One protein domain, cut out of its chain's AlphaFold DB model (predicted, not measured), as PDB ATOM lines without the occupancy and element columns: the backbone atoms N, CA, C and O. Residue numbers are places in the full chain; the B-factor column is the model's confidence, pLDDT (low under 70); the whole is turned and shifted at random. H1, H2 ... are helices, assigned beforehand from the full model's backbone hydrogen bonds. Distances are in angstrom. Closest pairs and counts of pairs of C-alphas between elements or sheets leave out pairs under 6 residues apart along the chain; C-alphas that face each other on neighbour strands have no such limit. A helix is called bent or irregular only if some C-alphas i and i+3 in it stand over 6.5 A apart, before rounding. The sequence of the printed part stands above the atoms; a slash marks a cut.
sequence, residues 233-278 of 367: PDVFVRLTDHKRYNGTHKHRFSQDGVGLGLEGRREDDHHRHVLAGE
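AT A GLANCE: This is residues 233 to 278 of the 367 residues of an uncharacterized protein of Salpingoeca rosetta (strain ATCC 50818 / BSB-021) (UniProt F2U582). The printed part is a flat, wide-open V drawn by a single strand-free run of chain: one arm holds the short helices H1 and H2 in a stepped line, the corner is a loop round Gly 257, and the other arm runs back out through a bare stretch to the short helix H3. No helix packs on another; the two ends of the V stick out, with residues 233 to 247 standing free at one end and residues 271 to 277 at the other. The printed part has 46 residues with three named helices, in the order H1, H2, H3, and no named strand. The class is all helix, though under half of the residues, 21 of 46, are in named elements. The whole is only just extended, close to loose, with a radius of gyration of the C-alphas of 14.6 A and spans of 41 by 30 by 9 A.

IN THESE COORDINATES: The three helices have seven residues each. H2 is residues 246 to 252, 10.1 A from first to last C-alpha, beginning at C-alpha 246 at (205.464, 260.421, 176.835). It is irregular: C-alphas 248 and 251 are 7.2 A apart, against about 5 A in a regular helix, and its line is a rough one. H1 is residues 234 to 240, 9.9 A long, with C-alpha 234 at (220.282, 253.094, 176.659). H3 is residues 269 to 275, 9.7 A long, ending at C-alpha 275 at (189.340, 242.478, 177.103).

HOW THE PARTS SIT: H2 touches no helix. It is apart from H1, with no C-alpha of the one within 8 A of the other. By the same measure H2 and H3 are apart, and so are H1 and H3. A tight link of 5 residues joins H1 to H2. A long link of 16 residues, 253 to 268, joins H2 to H3; its C-alphas lie 8 to 17 A from the mean of all C-alphas. Every backbone O i to N i+4 pair is within hydrogen-bond range in H1 and H3; in H2 1 of 3 is, beside 1 of 4 O i to N i+3 pairs.

THE WHOLE: The two C-alphas farthest apart are those of Pro 233 and Glu 278, the first and last printed residues, at 41.1 A. The outline is flat. The printed part has no cut. The mean pLDDT of the printed part is 76.4; the model's confidence is under 70 at residue 242, residues 244 to 249 and residues 266 to 267, and the mean of H2 is 68.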
ATOM      1  N   PRO A 233     224.263 253.554 179.447       85.00
ATOM      2  CA  PRO A 233     223.508 252.519 178.745       85.00
ATOM      3  C   PRO A 233     222.098 253.012 178.381       85.00
ATOM      4  O   PRO A 233     221.453 253.674 179.195       85.00
ATOM      5  N   ASP A 234     221.581 252.633 177.205       82.44
ATOM      6  CA  ASP A 234     220.282 253.094 176.659       82.44
ATOM      7  C   ASP A 234     219.110 252.956 177.653       82.44
ATOM      8  O   ASP A 234     218.198 253.782 177.695       82.44
ATOM      9  N   VAL A 235     219.160 251.954 178.535       82.06
ATOM     10  CA  VAL A 235     218.171 251.760 179.606       82.06
ATOM     11  C   VAL A 235     218.148 252.939 180.582       82.06
ATOM     12  O   VAL A 235     217.071 253.409 180.947       82.06
ATOM     13  N   PHE A 236     219.313 253.451 180.980       83.81
ATOM     14  CA  PHE A 236     219.400 254.607 181.866       83.81
ATOM     15  C   PHE A 236     218.995 255.881 181.148       83.81
ATOM     16  O   PHE A 236     218.227 256.636 181.722       83.81
ATOM     17  N   VAL A 237     219.379 256.068 179.881       81.38
ATOM     18  CA  VAL A 237     218.911 257.205 179.068       81.38
ATOM     19  C   VAL A 237     217.379 257.224 178.991       81.38
ATOM     20  O   VAL A 237     216.762 258.277 179.139       81.38
ATOM     21  N   ARG A 238     216.742 256.057 178.839       73.00
ATOM     22  CA  ARG A 238     215.276 255.911 178.860       73.00
ATOM     23  C   ARG A 238     214.646 256.189 180.228       73.00
ATOM     24  O   ARG A 238     213.534 256.707 180.270       73.00
ATOM     25  N   LEU A 239     215.328 255.853 181.321       78.56
ATOM     26  CA  LEU A 239     214.859 256.098 182.692       78.56
ATOM     27  C   LEU A 239     215.065 257.551 183.140       78.56
ATOM     28  O   LEU A 239     214.222 258.095 183.847       78.56
ATOM     29  N   THR A 240     216.170 258.184 182.745       78.50
ATOM     30  CA  THR A 240     216.525 259.550 183.157       78.50
ATOM     31  C   THR A 240     215.882 260.612 182.274       78.50
ATOM     32  O   THR A 240     215.605 261.722 182.742       78.50
ATOM     33  N   ASP A 241     215.608 260.294 181.006       71.94
ATOM     34  CA  ASP A 241     214.911 261.205 180.105       71.94
ATOM     35  C   ASP A 241     213.392 261.119 180.304       71.94
ATOM     36  O   ASP A 241     212.655 260.428 179.596       71.94
ATOM     37  N   HIS A 242     212.899 261.886 181.273       69.62
ATOM     38  CA  HIS A 242     211.471 262.083 181.520       69.62
ATOM     39  C   HIS A 242     210.719 262.622 180.289       69.62
ATOM     40  O   HIS A 242     209.510 262.418 180.186       69.62
ATOM     41  N   LYS A 243     211.407 263.247 179.316       70.19
ATOM     42  CA  LYS A 243     210.794 263.671 178.046       70.19
ATOM     43  C   LYS A 243     210.512 262.501 177.107       70.19
ATOM     44  O   LYS A 243     209.802 262.682 176.119       70.19
ATOM     45  N   ARG A 244     211.064 261.314 177.372       66.38
ATOM     46  CA  ARG A 244     210.741 260.066 176.661       66.38
ATOM     47  C   ARG A 244     209.613 259.281 177.330       66.38
ATOM     48  O   ARG A 244     208.985 258.472 176.651       66.38
ATOM     49  N   TYR A 245     209.250 259.589 178.579       66.38
ATOM     50  CA  TYR A 245     208.076 259.045 179.289       66.38
ATOM     51  C   TYR A 245     206.736 259.633 178.794       66.38
ATOM     52  O   TYR A 245     205.787 259.871 179.540       66.38
ATOM     53  N   ASN A 246     206.633 259.840 177.485       62.03
ATOM     54  CA  ASN A 246     205.464 260.421 176.835       62.03
ATOM     55  C   ASN A 246     204.296 259.436 176.709       62.03
ATOM     56  O   ASN A 246     203.183 259.865 176.423       62.03
ATOM     57  N   GLY A 247     204.536 258.135 176.899       66.44
ATOM     58  CA  GLY A 247     203.573 257.089 176.549       66.44
ATOM     59  C   GLY A 247     202.247 257.167 177.308       66.44
ATOM     60  O   GLY A 247     201.199 256.944 176.718       66.44
ATOM     61  N   THR A 248     202.260 257.532 178.591       59.75
ATOM     62  CA  THR A 248     201.069 257.395 179.454       59.75
ATOM     63  C   THR A 248     200.410 258.707 179.863       59.75
ATOM     64  O   THR A 248     199.234 258.713 180.229       59.75
ATOM     65  N   HIS A 249     201.132 259.830 179.817       66.94
ATOM     66  CA  HIS A 249     200.629 261.107 180.343       66.94
ATOM     67  C   HIS A 249     200.530 262.209 179.289       66.94
ATOM     68  O   HIS A 249     199.781 263.160 179.497       66.94
ATOM     69  N   LYS A 250     201.221 262.085 178.146       70.75
ATOM     70  CA  LYS A 250     201.264 263.145 177.126       70.75
ATOM     71  C   LYS A 250     199.892 263.436 176.524       70.75
ATOM     72  O   LYS A 250     199.572 264.588 176.282       70.75
ATOM     73  N   HIS A 251     199.065 262.413 176.344       73.12
ATOM     74  CA  HIS A 251     197.715 262.586 175.805       73.12
ATOM     75  C   HIS A 251     196.715 263.154 176.818       73.12
ATOM     76  O   HIS A 251     195.617 263.534 176.433       73.12
ATOM     77  N   ARG A 252     197.083 263.269 178.103       78.69
ATOM     78  CA  ARG A 252     196.191 263.813 179.137       78.69
ATOM     79  C   ARG A 252     196.165 265.336 179.184       78.69
ATOM     80  O   ARG A 252     195.291 265.880 179.849       78.69
ATOM     81  N   PHE A 253     197.090 266.010 178.508       78.06
ATOM     82  CA  PHE A 253     197.191 267.465 178.505       78.06
ATOM     83  C   PHE A 253     197.215 267.976 177.066       78.06
ATOM     84  O   PHE A 253     197.920 267.430 176.217       78.06
ATOM     85  N   SER A 254     196.428 269.013 176.796       82.19
ATOM     86  CA  SER A 254     196.472 269.755 175.541       82.19
ATOM     87  C   SER A 254     197.822 270.460 175.393       82.19
ATOM     88  O   SER A 254     198.562 270.644 176.363       82.19
ATOM     89  N   GLN A 255     198.128 270.905 174.177       83.38
ATOM     90  CA  GLN A 255     199.285 271.753 173.903       83.38
ATOM     91  C   GLN A 255     199.246 273.067 174.709       83.38
ATOM     92  O   GLN A 255     200.299 273.603 175.046       83.38
ATOM     93  N   ASP A 256     198.051 273.510 175.106       87.19
ATOM     94  CA  ASP A 256     197.827 274.677 175.968       87.19
ATOM     95  C   ASP A 256     197.984 274.371 177.472       87.19
ATOM     96  O   ASP A 256     197.735 275.226 178.319       87.19
ATOM     97  N   GLY A 257     198.353 273.137 177.838       81.56
ATOM     98  CA  GLY A 257     198.505 272.698 179.231       81.56
ATOM     99  C   GLY A 257     197.191 272.398 179.959       81.56
ATOM    100  O   GLY A 257     197.215 271.955 181.107       81.56
ATOM    101  N   VAL A 258     196.042 272.580 179.303       85.75
ATOM    102  CA  VAL A 258     194.727 272.217 179.848       85.75
ATOM    103  C   VAL A 258     194.583 270.696 179.870       85.75
ATOM    104  O   VAL A 258     194.841 270.023 178.872       85.75
ATOM    105  N   GLY A 259     194.178 270.134 181.008       88.69
ATOM    106  CA  GLY A 259     193.917 268.702 181.124       88.69
ATOM    107  C   GLY A 259     192.740 268.287 180.241       88.69
ATOM    108  O   GLY A 259     191.623 268.737 180.460       88.69
ATOM    109  N   LEU A 260     192.969 267.377 179.293       82.81
ATOM    110  CA  LEU A 260     191.944 266.829 178.392       82.81
ATOM    111  C   LEU A 260     191.014 265.817 179.093       82.81
ATOM    112  O   LEU A 260     190.165 265.196 178.465       82.81
ATOM    113  N   GLY A 261     191.172 265.612 180.403       85.31
ATOM    114  CA  GLY A 261     190.260 264.803 181.210       85.31
ATOM    115  C   GLY A 261     190.088 263.370 180.696       85.31
ATOM    116  O   GLY A 261     191.069 262.652 180.488       85.31
ATOM    117  N   LEU A 262     188.827 262.947 180.555       73.94
ATOM    118  CA  LEU A 262     188.434 261.655 179.979       73.94
ATOM    119  C   LEU A 262     188.756 261.568 178.485       73.94
ATOM    120  O   LEU A 262     189.148 260.511 178.025       73.94
ATOM    121  N   GLU A 263     188.685 262.674 177.751       76.94
ATOM    122  CA  GLU A 263     188.966 262.716 176.312       76.94
ATOM    123  C   GLU A 263     190.459 262.483 176.009       76.94
ATOM    124  O   GLU A 263     190.827 261.831 175.034       76.94
ATOM    125  N   GLY A 264     191.336 262.928 176.915       76.25
ATOM    126  CA  GLY A 264     192.774 262.635 176.885       76.25
ATOM    127  C   GLY A 264     193.145 261.229 177.367       76.25
ATOM    128  O   GLY A 264     194.272 260.763 177.173       76.25
ATOM    129  N   ARG A 265     192.199 260.528 177.998       76.62
ATOM    130  CA  ARG A 265     192.266 259.084 178.202       76.62
ATOM    131  C   ARG A 265     191.560 258.471 177.006       76.62
ATOM    132  O   ARG A 265     190.429 258.035 177.154       76.62
ATOM    133  N   ARG A 266     192.209 258.460 175.833       69.50
ATOM    134  CA  ARG A 266     191.746 257.591 174.743       69.50
ATOM    135  C   ARG A 266     191.528 256.221 175.364       69.50
ATOM    136  O   ARG A 266     192.477 255.578 175.812       69.50
ATOM    137  N   GLU A 267     190.264 255.860 175.516       66.12
ATOM    138  CA  GLU A 267     189.894 254.506 175.832       66.12
ATOM    139  C   GLU A 267     190.366 253.772 174.589       66.12
ATOM    140  O   GLU A 267     189.917 254.073 173.485       66.12
ATOM    141  N   ASP A 268     191.411 252.956 174.723       70.69
ATOM    142  CA  ASP A 268     191.809 252.082 173.635       70.69
ATOM    143  C   ASP A 268     190.614 251.155 173.419       70.69
ATOM    144  O   ASP A 268     190.512 250.100 174.045       70.69
ATOM    145  N   ASP A 269     189.671 251.572 172.575       74.00
ATOM    146  CA  ASP A 269     188.476 250.806 172.234       74.00
ATOM    147  C   ASP A 269     188.904 249.441 171.704       74.00
ATOM    148  O   ASP A 269     188.307 248.415 172.016       74.00
ATOM    149  N   HIS A 270     190.048 249.405 171.020       70.12
ATOM    150  CA  HIS A 270     190.697 248.176 170.611       70.12
ATOM    151  C   HIS A 270     191.097 247.285 171.799       70.12
ATOM    152  O   HIS A 270     190.831 246.085 171.787       70.12
ATOM    153  N   HIS A 271     191.667 247.852 172.867       74.25
ATOM    154  CA  HIS A 271     191.991 247.100 174.081       74.25
ATOM    155  C   HIS A 271     190.733 246.661 174.839       74.25
ATOM    156  O   HIS A 271     190.690 245.546 175.360       74.25
ATOM    157  N   ARG A 272     189.678 247.485 174.850       78.31
ATOM    158  CA  ARG A 272     188.369 247.107 175.398       78.31
ATOM    159  C   ARG A 272     187.736 245.946 174.639       78.31
ATOM    160  O   ARG A 272     187.297 245.007 175.292       78.31
ATOM    161  N   HIS A 273     187.751 245.950 173.307       77.50
ATOM    162  CA  HIS A 273     187.263 244.823 172.502       77.50
ATOM    163  C   HIS A 273     188.088 243.545 172.730       77.50
ATOM    164  O   HIS A 273     187.531 242.446 172.747       77.50
ATOM    165  N   VAL A 274     189.400 243.668 172.971       78.50
ATOM    166  CA  VAL A 274     190.257 242.531 173.358       78.50
ATOM    167  C   VAL A 274     189.897 241.997 174.746       78.50
ATOM    168  O   VAL A 274     189.748 240.788 174.913       78.50
ATOM    169  N   LEU A 275     189.710 242.871 175.737       76.94
ATOM    170  CA  LEU A 275     189.340 242.478 177.103       76.94
ATOM    171  C   LEU A 275     187.914 241.920 177.201       76.94
ATOM    172  O   LEU A 275     187.673 241.003 177.982       76.94
ATOM    173  N   ALA A 276     186.985 242.439 176.398       85.50
ATOM    174  CA  ALA A 276     185.617 241.939 176.289       85.50
ATOM    175  C   ALA A 276     185.534 240.570 175.586       85.50
ATOM    176  O   ALA A 276     184.465 239.965 175.544       85.50
ATOM    177  N   GLY A 277     186.649 240.067 175.039       83.19
ATOM    178  CA  GLY A 277     186.701 238.791 174.326       83.19
ATOM    179  C   GLY A 277     186.040 238.823 172.945       83.19
ATOM    180  O   GLY A 277     185.878 237.774 172.326       83.19
ATOM    181  N   GLU A 278     185.670 240.006 172.452       84.50
ATOM    182  CA  GLU A 278     185.090 240.197 171.119       84.50
ATOM    183  C   GLU A 278     186.160 240.223 170.028       84.50
ATOM    184  O   GLU A 278     185.881 239.904 168.870       84.50
TER     185      GLU A 278